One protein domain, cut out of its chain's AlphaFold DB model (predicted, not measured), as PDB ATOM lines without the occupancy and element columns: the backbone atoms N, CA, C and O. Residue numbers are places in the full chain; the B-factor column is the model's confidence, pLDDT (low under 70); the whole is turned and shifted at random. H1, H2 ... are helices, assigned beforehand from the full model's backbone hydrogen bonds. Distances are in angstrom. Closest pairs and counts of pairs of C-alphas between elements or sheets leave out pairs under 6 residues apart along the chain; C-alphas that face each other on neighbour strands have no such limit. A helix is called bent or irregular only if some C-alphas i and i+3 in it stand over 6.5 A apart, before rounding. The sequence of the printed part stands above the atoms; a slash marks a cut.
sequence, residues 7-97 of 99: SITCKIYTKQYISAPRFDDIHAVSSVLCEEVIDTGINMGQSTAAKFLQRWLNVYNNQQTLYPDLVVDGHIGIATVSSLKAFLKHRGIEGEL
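Overview. This is residues 7 to 97 of the 99 residues of an uncharacterized protein of Candidatus Enterovibrio escacola (UniProt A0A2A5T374). What shape is it? Residues 7 to 12 of H1 stick out as an arm from a body where H3 and H4 meet in a V, with H2 on H3 and H5 on H4. How built? The printed part has 91 residues, 65 of them in five named helices, H1 to H5 in order along the chain, with no named strand; its class is all helix, and the whole is compact, with a radius of gyration of the C-alphas of 13.1 A and spans of 45 by 25 by 20 A.

Arrangement. What touches the hub, H3, residues 31 to 44? H1, residues 7 to 19, touches it with 17 to 18 alone, about perpendicular at 78 degrees; the closest C-alphas, Tyr 17 and Ile 38, are 6.6 A apart. H2, residues 23 to 27, touches it, closest C-alphas His 27 and Cys 34, 5.0 A. H4, residues 46 to 60, touches it at a steep tilt of 52 degrees, opposite ways, closest C-alphas Gly 41 and Ala 49, 5.3 A. And H5, residues 78 to 95? It touches H4, closest C-alphas Thr 80 and Gln 54, 6.6 A, and is apart from H3. Which O i to N i+4 pairs are within hydrogen-bond range? Every one in H2, H3 and H4, 8 of 9 in H1, 11 of 14 in H5.

Along the chain. Where are the anchors? C-alpha 7 begins H1 at (-21.307, -14.058, 52.213); C-alpha 95 ends H5 at (-1.279, 7.219, 71.864). How long are they? H1 is 16.2 A, H2 6.4 A, H3 19.7 A, H4 21.3 A, H5 19.3 A. Which are irregular? H1 only just, C-alphas 16 and 19 being 6.53 A apart, and H5, C-alphas 90 and 93 being 9.5 A apart, with a kink of 77 degrees near residue 89.

Size, cuts and confidence. How large? The farthest C-alphas, Ser 7 and Gln 63, are 46.1 A apart. Any cut, long link or low confidence? The printed part has no cut, residues 61 to 77 are the long link, and no printed residue is under 70 in pLDDT.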
ATOM      1  N   SER A   7     -20.435 -15.060  51.589       95.19
ATOM      2  CA  SER A   7     -21.307 -14.058  52.213       95.19
ATOM      3  C   SER A   7     -21.774 -14.493  53.605       95.19
ATOM      4  O   SER A   7     -21.773 -13.686  54.535       95.19
ATOM      5  N   ILE A   8     -22.137 -15.770  53.771       94.69
ATOM      6  CA  ILE A   8     -22.534 -16.318  55.073       94.69
ATOM      7  C   ILE A   8     -21.326 -16.349  56.015       94.69
ATOM      8  O   ILE A   8     -21.445 -15.895  57.152       94.69
ATOM      9  N   THR A   9     -20.161 -16.802  55.541       94.00
ATOM     10  CA  THR A   9     -18.921 -16.810  56.334       94.00
ATOM     11  C   THR A   9     -18.566 -15.412  56.825       94.00
ATOM     12  O   THR A   9     -18.365 -15.229  58.021       94.00
ATOM     13  N   CYS A  10     -18.569 -14.410  55.942       95.31
ATOM     14  CA  CYS A  10     -18.273 -13.026  56.307       95.31
ATOM     15  C   CYS A  10     -19.231 -12.521  57.396       95.31
ATOM     16  O   CYS A  10     -18.785 -12.037  58.430       95.31
ATOM     17  N   LYS A  11     -20.543 -12.756  57.248       96.56
ATOM     18  CA  LYS A  11     -21.536 -12.383  58.273       96.56
ATOM     19  C   LYS A  11     -21.278 -13.046  59.626       96.56
ATOM     20  O   LYS A  11     -21.436 -12.397  60.659       96.56
ATOM     21  N   ILE A  12     -20.906 -14.328  59.636       95.56
ATOM     22  CA  ILE A  12     -20.589 -15.054  60.873       95.56
ATOM     23  C   ILE A  12     -19.344 -14.453  61.530       95.56
ATOM     24  O   ILE A  12     -19.387 -14.141  62.719       95.56
ATOM     25  N   TYR A  13     -18.275 -14.241  60.761       95.00
ATOM     26  CA  TYR A  13     -17.022 -13.692  61.272       95.00
ATOM     27  C   TYR A  13     -17.186 -12.263  61.786       95.00
ATOM     28  O   TYR A  13     -16.811 -11.994  62.922       95.00
ATOM     29  N   THR A  14     -17.822 -11.373  61.020       96.06
ATOM     30  CA  THR A  14     -18.105 -10.001  61.465       96.06
ATOM     31  C   THR A  14     -18.900 -10.005  62.764       96.06
ATOM     32  O   THR A  14     -18.535  -9.326  63.720       96.06
ATOM     33  N   LYS A  15     -19.944 -10.838  62.868       97.50
ATOM     34  CA  LYS A  15     -20.715 -10.931  64.108       97.50
ATOM     35  C   LYS A  15     -19.861 -11.425  65.278       97.50
ATOM     36  O   LYS A  15     -19.936 -10.836  66.348       97.50
ATOM     37  N   GLN A  16     -19.106 -12.509  65.111       96.25
ATOM     38  CA  GLN A  16     -18.398 -13.164  66.217       96.25
ATOM     39  C   GLN A  16     -17.133 -12.424  66.656       96.25
ATOM     40  O   GLN A  16     -16.859 -12.362  67.851       96.25
ATOM     41  N   TYR A  17     -16.373 -11.875  65.713       95.94
ATOM     42  CA  TYR A  17     -15.058 -11.288  65.973       95.94
ATOM     43  C   TYR A  17     -15.072  -9.762  66.036       95.94
ATOM     44  O   TYR A  17     -14.097  -9.194  66.513       95.94
ATOM     45  N   ILE A  18     -16.157  -9.105  65.609       97.38
ATOM     46  CA  ILE A  18     -16.224  -7.639  65.571       97.38
ATOM     47  C   ILE A  18     -17.413  -7.111  66.384       97.38
ATOM     48  O   ILE A  18     -17.219  -6.464  67.415       97.38
ATOM     49  N   SER A  19     -18.648  -7.438  65.995       97.75
ATOM     50  CA  SER A  19     -19.830  -6.800  66.596       97.75
ATOM     51  C   SER A  19     -20.193  -7.352  67.978       97.75
ATOM     52  O   SER A  19     -20.507  -6.583  68.883       97.75
ATOM     53  N   ALA A  20     -20.131  -8.672  68.186       97.44
ATOM     54  CA  ALA A  20     -20.375  -9.284  69.498       97.44
ATOM     55  C   ALA A  20     -19.376  -8.833  70.587       97.44
ATOM     56  O   ALA A  20     -19.837  -8.504  71.680       97.44
ATOM     57  N   PRO A  21     -18.051  -8.762  70.334       97.81
ATOM     58  CA  PRO A  21     -17.101  -8.199  71.297       97.81
ATOM     59  C   PRO A  21     -17.104  -6.664  71.323       97.81
ATOM     60  O   PRO A  21     -16.390  -6.079  72.133       97.81
ATOM     61  N   ARG A  22     -17.917  -6.021  70.470       98.38
ATOM     62  CA  ARG A  22     -18.068  -4.565  70.352       98.38
ATOM     63  C   ARG A  22     -16.789  -3.835  69.942       98.38
ATOM     64  O   ARG A  22     -16.574  -2.688  70.322       98.38
ATOM     65  N   PHE A  23     -15.951  -4.468  69.128       98.38
ATOM     66  CA  PHE A  23     -14.783  -3.799  68.546       98.38
ATOM     67  C   PHE A  23     -15.187  -2.714  67.535       98.38
ATOM     68  O   PHE A  23     -14.475  -1.725  67.397       98.38
ATOM     69  N   ASP A  24     -16.396  -2.789  66.967       97.69
ATOM     70  CA  ASP A  24     -17.002  -1.685  66.204       97.69
ATOM     71  C   ASP A  24     -17.064  -0.364  67.010       97.69
ATOM     72  O   ASP A  24     -16.877   0.720  66.454       97.69
ATOM     73  N   ASP A  25     -17.250  -0.429  68.337       98.25
ATOM     74  CA  ASP A  25     -17.243   0.764  69.196       98.25
ATOM     75  C   ASP A  25     -15.828   1.348  69.368       98.25
ATOM     76  O   ASP A  25     -15.682   2.551  69.600       98.25
ATOM     77  N   ILE A  26     -14.785   0.516  69.247       98.19
ATOM     78  CA  ILE A  26     -13.382   0.955  69.221       98.19
ATOM     79  C   ILE A  26     -13.078   1.599  67.873       98.19
ATOM     80  O   ILE A  26     -12.469   2.665  67.857       98.19
ATOM     81  N   HIS A  27     -13.569   1.035  66.762       97.69
ATOM     82  CA  HIS A  27     -13.396   1.620  65.428       97.69
ATOM     83  C   HIS A  27     -13.885   3.072  65.367       97.69
ATOM     84  O   HIS A  27     -13.215   3.929  64.787       97.69
ATOM     85  N   ALA A  28     -15.021   3.369  66.002       97.19
ATOM     86  CA  ALA A  28     -15.563   4.724  66.076       97.19
ATOM     87  C   ALA A  28     -14.648   5.723  66.820       97.19
ATOM     88  O   ALA A  28     -14.888   6.931  66.765       97.19
ATOM     89  N   VAL A  29     -13.636   5.235  67.543       97.69
ATOM     90  CA  VAL A  29     -12.636   6.031  68.264       97.69
ATOM     91  C   VAL A  29     -11.293   6.032  67.540       97.69
ATOM     92  O   VAL A  29     -10.711   7.097  67.368       97.69
ATOM     93  N   SER A  30     -10.818   4.859  67.124       97.25
ATOM     94  CA  SER A  30      -9.581   4.668  66.371       97.25
ATOM     95  C   SER A  30      -9.702   3.414  65.509       97.25
ATOM     96  O   SER A  30      -9.902   2.309  66.021       97.25
ATOM     97  N   SER A  31      -9.595   3.578  64.189       96.50
ATOM     98  CA  SER A  31      -9.632   2.450  63.252       96.50
ATOM     99  C   SER A  31      -8.403   1.557  63.391       96.50
ATOM    100  O   SER A  31      -8.546   0.342  63.359       96.50
ATOM    101  N   VAL A  32      -7.226   2.146  63.627       95.88
ATOM    102  CA  VAL A  32      -5.960   1.409  63.761       95.88
ATOM    103  C   VAL A  32      -6.005   0.483  64.975       95.88
ATOM    104  O   VAL A  32      -5.758  -0.711  64.853       95.88
ATOM    105  N   LEU A  33      -6.435   0.991  66.135       96.88
ATOM    106  CA  LEU A  33      -6.576   0.147  67.327       96.88
ATOM    107  C   LEU A  33      -7.652  -0.927  67.163       96.88
ATOM    108  O   LEU A  33      -7.533  -2.001  67.747       96.88
ATOM    109  N   CYS A  34      -8.704  -0.652  66.387       97.25
ATOM    110  CA  CYS A  34      -9.719  -1.652  66.077       97.25
ATOM    111  C   CYS A  34      -9.128  -2.832  65.292       97.25
ATOM    112  O   CYS A  34      -9.402  -3.984  65.627       97.25
ATOM    113  N   GLU A  35      -8.300  -2.556  64.284       96.88
ATOM    114  CA  GLU A  35      -7.625  -3.591  63.494       96.88
ATOM    115  C   GLU A  35      -6.761  -4.494  64.384       96.88
ATOM    116  O   GLU A  35      -6.895  -5.718  64.323       96.88
ATOM    117  N   GLU A  36      -5.981  -3.910  65.297       97.56
ATOM    118  CA  GLU A  36      -5.103  -4.657  66.208       97.56
ATOM    119  C   GLU A  36      -5.868  -5.541  67.206       97.56
ATOM    120  O   GLU A  36      -5.527  -6.714  67.414       97.56
ATOM    121  N   VAL A  37      -6.946  -5.028  67.821       97.81
ATOM    122  CA  VAL A  37      -7.744  -5.846  68.755       97.81
ATOM    123  C   VAL A  37      -8.519  -6.947  68.034       97.81
ATOM    124  O   VAL A  37      -8.738  -8.010  68.623       97.81
ATOM    125  N   ILE A  38      -8.910  -6.733  66.771       98.12
ATOM    126  CA  ILE A  38      -9.521  -7.770  65.936       98.12
ATOM    127  C   ILE A  38      -8.490  -8.848  65.603       98.12
ATOM    128  O   ILE A  38      -8.777 -10.018  65.847       98.12
ATOM    129  N   ASP A  39      -7.305  -8.489  65.099       98.06
ATOM    130  CA  ASP A  39      -6.263  -9.462  64.736       98.06
ATOM    131  C   ASP A  39      -5.822 -10.292  65.950       98.06
ATOM    132  O   ASP A  39      -5.851 -11.530  65.939       98.06
ATOM    133  N   THR A  40      -5.557  -9.619  67.072       98.19
ATOM    134  CA  THR A  40      -5.269 -10.285  68.347       98.19
ATOM    135  C   THR A  40      -6.441 -11.170  68.777       98.19
ATOM    136  O   THR A  40      -6.248 -12.303  69.216       98.19
ATOM    137  N   GLY A  41      -7.675 -10.682  68.643       97.88
ATOM    138  CA  GLY A  41      -8.886 -11.409  69.012       97.88
ATOM    139  C   GLY A  41      -9.128 -12.664  68.170       97.88
ATOM    140  O   GLY A  41      -9.620 -13.661  68.703       97.88
ATOM    141  N   ILE A  42      -8.752 -12.645  66.889       97.00
ATOM    142  CA  ILE A  42      -8.803 -13.807  65.996       97.00
ATOM    143  C   ILE A  42      -7.847 -14.900  66.486       97.00
ATOM    144  O   ILE A  42      -8.240 -16.065  66.550       97.00
ATOM    145  N   ASN A  43      -6.628 -14.524  66.880       98.06
ATOM    146  CA  ASN A  43      -5.576 -15.469  67.261       98.06
ATOM    147  C   ASN A  43      -5.663 -15.940  68.727       98.06
ATOM    148  O   ASN A  43      -5.372 -17.097  69.027       98.06
ATOM    149  N   MET A  44      -6.056 -15.061  69.653       98.12
ATOM    150  CA  MET A  44      -5.956 -15.278  71.108       98.12
ATOM    151  C   MET A  44      -7.304 -15.245  71.845       98.12
ATOM    152  O   MET A  44      -7.356 -15.440  73.065       98.12
ATOM    153  N   GLY A  45      -8.396 -14.982  71.127       97.94
ATOM    154  CA  GLY A  45      -9.727 -14.768  71.688       97.94
ATOM    155  C   GLY A  45      -9.999 -13.303  72.045       97.94
ATOM    156  O   GLY A  45      -9.149 -12.584  72.573       97.94
ATOM    157  N   GLN A  46     -11.233 -12.861  71.801       98.19
ATOM    158  CA  GLN A  46     -11.652 -11.458  71.894       98.19
ATOM    159  C   GLN A  46     -11.545 -10.906  73.323       98.19
ATOM    160  O   GLN A  46     -11.114  -9.774  73.524       98.19
ATOM    161  N   SER A  47     -11.873 -11.723  74.333       98.31
ATOM    162  CA  SER A  47     -11.724 -11.333  75.745       98.31
ATOM    163  C   SER A  47     -10.258 -11.078  76.110       98.31
ATOM    164  O   SER A  47      -9.973 -10.172  76.889       98.31
ATOM    165  N   THR A  48      -9.315 -11.831  75.536       98.69
ATOM    166  CA  THR A  48      -7.876 -11.634  75.770       98.69
ATOM    167  C   THR A  48      -7.418 -10.284  75.224       98.69
ATOM    168  O   THR A  48      -6.837  -9.500  75.974       98.69
ATOM    169  N   ALA A  49      -7.756  -9.975  73.967       98.56
ATOM    170  CA  ALA A  49      -7.447  -8.686  73.344       98.56
ATOM    171  C   ALA A  49      -8.042  -7.511  74.144       98.56
ATOM    172  O   ALA A  49      -7.336  -6.568  74.507       98.56
ATOM    173  N   ALA A  50      -9.318  -7.615  74.529       98.62
ATOM    174  CA  ALA A  50      -9.990  -6.600  75.338       98.62
ATOM    175  C   ALA A  50      -9.323  -6.391  76.711       98.62
ATOM    176  O   ALA A  50      -9.178  -5.254  77.160       98.62
ATOM    177  N   LYS A  51      -8.871  -7.463  77.376       98.88
ATOM    178  CA  LYS A  51      -8.168  -7.367  78.668       98.88
ATOM    179  C   LYS A  51      -6.814  -6.682  78.548       98.88
ATOM    180  O   LYS A  51      -6.434  -5.963  79.469       98.88
ATOM    181  N   PHE A  52      -6.080  -6.898  77.457       98.75
ATOM    182  CA  PHE A  52      -4.834  -6.168  77.220       98.75
ATOM    183  C   PHE A  52      -5.101  -4.672  77.099       98.75
ATOM    184  O   PHE A  52      -4.529  -3.904  77.871       98.75
ATOM    185  N   LEU A  53      -6.059  -4.278  76.257       98.69
ATOM    186  CA  LEU A  53      -6.457  -2.879  76.115       98.69
ATOM    187  C   LEU A  53      -6.865  -2.250  77.460       98.69
ATOM    188  O   LEU A  53      -6.368  -1.188  77.826       98.69
ATOM    189  N   GLN A  54      -7.726  -2.917  78.235       98.88
ATOM    190  CA  GLN A  54      -8.161  -2.426  79.549       98.88
ATOM    191  C   GLN A  54      -6.984  -2.239  80.522       98.88
ATOM    192  O   GLN A  54      -6.926  -1.235  81.232       98.88
ATOM    193  N   ARG A  55      -6.021  -3.171  80.547       98.88
ATOM    194  CA  ARG A  55      -4.823  -3.065  81.399       98.88
ATOM    195  C   ARG A  55      -3.940  -1.897  80.994       98.88
ATOM    196  O   ARG A  55      -3.486  -1.167  81.873       98.88
ATOM    197  N   TRP A  56      -3.701  -1.718  79.699       98.62
ATOM    198  CA  TRP A  56      -2.883  -0.613  79.210       98.62
ATOM    199  C   TRP A  56      -3.524   0.739  79.503       98.62
ATOM    200  O   TRP A  56      -2.854   1.625  80.027       98.62
ATOM    201  N   LEU A  57      -4.835   0.872  79.283       98.75
ATOM    202  CA  LEU A  57      -5.571   2.082  79.651       98.75
ATOM    203  C   LEU A  57      -5.442   2.394  81.149       98.75
ATOM    204  O   LEU A  57      -5.194   3.542  81.502       98.75
ATOM    205  N   ASN A  58      -5.517   1.397  82.036       98.81
ATOM    206  CA  ASN A  58      -5.295   1.631  83.470       98.81
ATOM    207  C   ASN A  58      -3.883   2.148  83.759       98.81
ATOM    208  O   ASN A  58      -3.719   3.107  84.501       98.81
ATOM    209  N   VAL A  59      -2.853   1.564  83.140       98.50
ATOM    210  CA  VAL A  59      -1.470   2.042  83.312       98.50
ATOM    211  C   VAL A  59      -1.312   3.480  82.797       98.50
ATOM    212  O   VAL A  59      -0.593   4.282  83.394       98.50
ATOM    213  N   TYR A  60      -1.999   3.833  81.712       98.25
ATOM    214  CA  TYR A  60      -1.871   5.129  81.051       98.25
ATOM    215  C   TYR A  60      -2.846   6.210  81.527       98.25
ATOM    216  O   TYR A  60      -2.806   7.332  81.016       98.25
ATOM    217  N   ASN A  61      -3.672   5.939  82.537       98.44
ATOM    218  CA  ASN A  61      -4.651   6.901  83.054       98.44
ATOM    219  C   ASN A  61      -4.056   8.009  83.948       98.44
ATOM    220  O   ASN A  61      -4.799   8.845  84.470       98.44
ATOM    221  N   ASN A  62      -2.727   8.023  84.110       98.00
ATOM    222  CA  ASN A  62      -1.984   8.946  84.965       98.00
ATOM    223  C   ASN A  62      -2.504   8.947  86.413       98.00
ATOM    224  O   ASN A  62      -2.992   9.965  86.910       98.00
ATOM    225  N   GLN A  63      -2.427   7.790  87.077       98.12
ATOM    226  CA  GLN A  63      -2.901   7.605  88.455       98.12
ATOM    227  C   GLN A  63      -4.351   8.080  88.624       98.12
ATOM    228  O   GLN A  63      -4.677   8.845  89.528       98.12
ATOM    229  N   GLN A  64      -5.206   7.655  87.696       98.38
ATOM    230  CA  GLN A  64      -6.634   7.966  87.635       98.38
ATOM    231  C   GLN A  64      -6.985   9.451  87.409       98.38
ATOM    232  O   GLN A  64      -8.151   9.832  87.502       98.38
ATOM    233  N   THR A  65      -6.010  10.295  87.056       98.31
ATOM    234  CA  THR A  65      -6.247  11.721  86.761       98.31
ATOM    235  C   THR A  65      -7.030  11.914  85.461       98.31
ATOM    236  O   THR A  65      -7.865  12.812  85.371       98.31
ATOM    237  N   LEU A  66      -6.757  11.098  84.435       98.12
ATOM    238  CA  LEU A  66      -7.445  11.200  83.141       98.12
ATOM    239  C   LEU A  66      -8.820  10.523  83.173       98.12
ATOM    240  O   LEU A  66      -9.778  11.035  82.594       98.12
ATOM    241  N   TYR A  67      -8.899   9.357  83.812       98.62
ATOM    242  CA  TYR A  67     -10.105   8.550  83.987       98.62
ATOM    243  C   TYR A  67      -9.854   7.472  85.058       98.62
ATOM    244  O   TYR A  67      -8.701   7.081  85.241       98.62
ATOM    245  N   PRO A  68     -10.891   6.961  85.751       98.62
ATOM    246  CA  PRO A  68     -10.730   5.912  86.759       98.62
ATOM    247  C   PRO A  68     -10.176   4.606  86.185       98.62
ATOM    248  O   PRO A  68     -10.289   4.344  84.984       98.62
ATOM    249  N   ASP A  69      -9.642   3.755  87.060       98.81
ATOM    250  CA  ASP A  69      -9.259   2.397  86.678       98.81
ATOM    251  C   ASP A  69     -10.476   1.603  86.185       98.81
ATOM    252  O   ASP A  69     -11.552   1.589  86.792       98.81
ATOM    253  N   LEU A  70     -10.289   0.913  85.068       98.81
ATOM    254  CA  LEU A  70     -11.226  -0.040  84.503       98.81
ATOM    255  C   LEU A  70     -11.125  -1.379  85.228       98.81
ATOM    256  O   LEU A  70     -10.041  -1.849  85.584       98.81
ATOM    257  N   VAL A  71     -12.263  -2.059  85.340       98.69
ATOM    258  CA  VAL A  71     -12.271  -3.492  85.629       98.69
ATOM    259  C   VAL A  71     -11.745  -4.233  84.398       98.69
ATOM    260  O   VAL A  71     -12.205  -4.003  83.283       98.69
ATOM    261  N   VAL A  72     -10.782  -5.133  84.604       98.75
ATOM    262  CA  VAL A  72     -10.164  -5.934  83.535       98.75
ATOM    263  C   VAL A  72     -10.979  -7.213  83.297       98.75
ATOM    264  O   VAL A  72     -10.558  -8.328  83.614       98.75
ATOM    265  N   ASP A  73     -12.199  -7.055  82.798       98.56
ATOM    266  CA  ASP A  73     -13.158  -8.144  82.576       98.56
ATOM    267  C   ASP A  73     -13.139  -8.708  81.143       98.56
ATOM    268  O   ASP A  73     -13.649  -9.804  80.901       98.56
ATOM    269  N   GLY A  74     -12.500  -8.011  80.202       98.31
ATOM    270  CA  GLY A  74     -12.479  -8.357  78.783       98.31
ATOM    271  C   GLY A  74     -13.784  -8.085  78.040       98.31
ATOM    272  O   GLY A  74     -13.967  -8.624  76.952       98.31
ATOM    273  N   HIS A  75     -14.679  -7.275  78.607       98.00
ATOM    274  CA  HIS A  75     -15.879  -6.787  77.941       98.00
ATOM    275  C   HIS A  75     -15.693  -5.322  77.548       98.00
ATOM    276  O   HIS A  75     -15.476  -4.448  78.387       98.00
ATOM    277  N   ILE A  76     -15.826  -5.021  76.256       98.62
ATOM    278  CA  ILE A  76     -15.797  -3.636  75.787       98.62
ATOM    279  C   ILE A  76     -17.133  -2.968  76.124       98.62
ATOM    280  O   ILE A  76     -18.165  -3.203  75.495       98.62
ATOM    281  N   GLY A  77     -17.118  -2.156  77.178       98.25
ATOM    282  CA  GLY A  77     -18.258  -1.369  77.638       98.25
ATOM    283  C   GLY A  77     -18.061   0.135  77.451       98.25
ATOM    284  O   GLY A  77     -17.018   0.607  76.999       98.25
ATOM    285  N   ILE A  78     -19.063   0.910  77.878       98.31
ATOM    286  CA  ILE A  78     -19.041   2.384  77.810       98.31
ATOM    287  C   ILE A  78     -17.812   2.954  78.530       98.31
ATOM    288  O   ILE A  78     -17.211   3.912  78.045       98.31
ATOM    289  N   ALA A  79     -17.422   2.349  79.658       98.56
ATOM    290  CA  ALA A  79     -16.249   2.758  80.425       98.56
ATOM    291  C   ALA A  79     -14.961   2.611  79.599       98.56
ATOM    292  O   ALA A  79     -14.242   3.589  79.436       98.56
ATOM    293  N   THR A  80     -14.720   1.443  78.991       98.81
ATOM    294  CA  THR A  80     -13.535   1.205  78.151       98.81
ATOM    295  C   THR A  80     -13.456   2.184  76.981       98.81
ATOM    296  O   THR A  80     -12.415   2.797  76.764       98.81
ATOM    297  N   VAL A  81     -14.569   2.396  76.271       98.69
ATOM    298  CA  VAL A  81     -14.629   3.325  75.130       98.69
ATOM    299  C   VAL A  81     -14.382   4.771  75.573       98.69
ATOM    300  O   VAL A  81     -13.674   5.521  74.902       98.69
ATOM    301  N   SER A  82     -14.941   5.179  76.713       98.69
ATOM    302  CA  SER A  82     -14.764   6.538  77.243       98.69
ATOM    303  C   SER A  82     -13.333   6.782  77.720       98.69
ATOM    304  O   SER A  82     -12.773   7.839  77.431       98.69
ATOM    305  N   SER A  83     -12.717   5.797  78.377       98.75
ATOM    306  CA  SER A  83     -11.309   5.837  78.781       98.75
ATOM    307  C   SER A  83     -10.372   5.899  77.576       98.75
ATOM    308  O   SER A  83      -9.460   6.721  77.564       98.75
ATOM    309  N   LEU A  84     -10.637   5.122  76.519       98.62
ATOM    310  CA  LEU A  84      -9.868   5.196  75.275       98.62
ATOM    311  C   LEU A  84      -9.964   6.586  74.627       98.62
ATOM    312  O   LEU A  84      -8.944   7.174  74.271       98.62
ATOM    313  N   LYS A  85     -11.171   7.161  74.537       98.56
ATOM    314  CA  LYS A  85     -11.362   8.536  74.039       98.56
ATOM    315  C   LYS A  85     -10.590   9.556  74.872       98.56
ATOM    316  O   LYS A  85      -9.954  10.443  74.313       98.56
ATOM    317  N   ALA A  86     -10.652   9.453  76.199       98.50
ATOM    318  CA  ALA A  86      -9.945  10.361  77.096       98.50
ATOM    319  C   ALA A  86      -8.419  10.225  76.960       98.50
ATOM    320  O   ALA A  86      -7.716  11.235  76.913       98.50
ATOM    321  N   PHE A  87      -7.920   8.996  76.823       98.50
ATOM    322  CA  PHE A  87      -6.512   8.711  76.569       98.50
ATOM    323  C   PHE A  87      -6.027   9.328  75.255       98.50
ATOM    324  O   PHE A  87      -5.087  10.120  75.274       98.50
ATOM    325  N   LEU A  88      -6.695   9.037  74.134       98.00
ATOM    326  CA  LEU A  88      -6.305   9.565  72.825       98.00
ATOM    327  C   LEU A  88      -6.507  11.080  72.726       98.00
ATOM    328  O   LEU A  88      -5.723  11.761  72.075       98.00
ATOM    329  N   LYS A  89      -7.484  11.653  73.439       97.81
ATOM    330  CA  LYS A  89      -7.609  13.113  73.562       97.81
ATOM    331  C   LYS A  89      -6.394  13.739  74.257       97.81
ATOM    332  O   LYS A  89      -6.026  14.860  73.923       97.81
ATOM    333  N   HIS A  90      -5.801  13.048  75.232       97.25
ATOM    334  CA  HIS A  90      -4.633  13.537  75.963       97.25
ATOM    335  C   HIS A  90      -3.315  13.287  75.215       97.25
ATOM    336  O   HIS A  90      -2.467  14.174  75.171       97.25
ATOM    337  N   ARG A  91      -3.132  12.093  74.638       96.12
ATOM    338  CA  ARG A  91      -1.886  11.678  73.967       96.12
ATOM    339  C   ARG A  91      -1.833  12.001  72.475       96.12
ATOM    340  O   ARG A  91      -0.744  12.050  71.916       96.12
ATOM    341  N   GLY A  92      -2.976  12.219  71.831       93.69
ATOM    342  CA  GLY A  92      -3.060  12.354  70.380       93.69
ATOM    343  C   GLY A  92      -2.678  11.062  69.656       93.69
ATOM    344  O   GLY A  92      -2.807   9.967  70.203       93.69
ATOM    345  N   ILE A  93      -2.187  11.207  68.425       90.12
ATOM    346  CA  ILE A  93      -1.858  10.088  67.528       90.12
ATOM    347  C   ILE A  93      -0.755   9.173  68.075       90.12
ATOM    348  O   ILE A  93      -0.790   7.969  67.855       90.12
ATOM    349  N   GLU A  94       0.188   9.709  68.854       93.00
ATOM    350  CA  GLU A  94       1.233   8.900  69.497       93.00
ATOM    351  C   GLU A  94       0.648   7.889  70.491       93.00
ATOM    352  O   GLU A  94       1.263   6.860  70.758       93.00
ATOM    353  N   GLY A  95      -0.553   8.156  71.015       92.25
ATOM    354  CA  GLY A  95      -1.279   7.219  71.864       92.25
ATOM    355  C   GLY A  95      -1.709   5.948  71.129       92.25
ATOM    356  O   GLY A  95      -1.741   4.889  71.745       92.25
ATOM    357  N   GLU A  96      -2.004   6.024  69.829       91.56
ATOM    358  CA  GLU A  96      -2.401   4.850  69.039       91.56
ATOM    359  C   GLU A  96      -1.235   3.883  68.810       91.56
ATOM    360  O   GLU A  96      -1.453   2.694  68.648       91.56
ATOM    361  N   LEU A  97       0.006   4.378  68.831       90.31
ATOM    362  CA  LEU A  97       1.206   3.581  68.548       90.31
ATOM    363  C   LEU A  97       1.714   2.774  69.753       90.31
ATOM    364  O   LEU A  97       2.648   1.986  69.613       90.31
TER     365      LEU A  97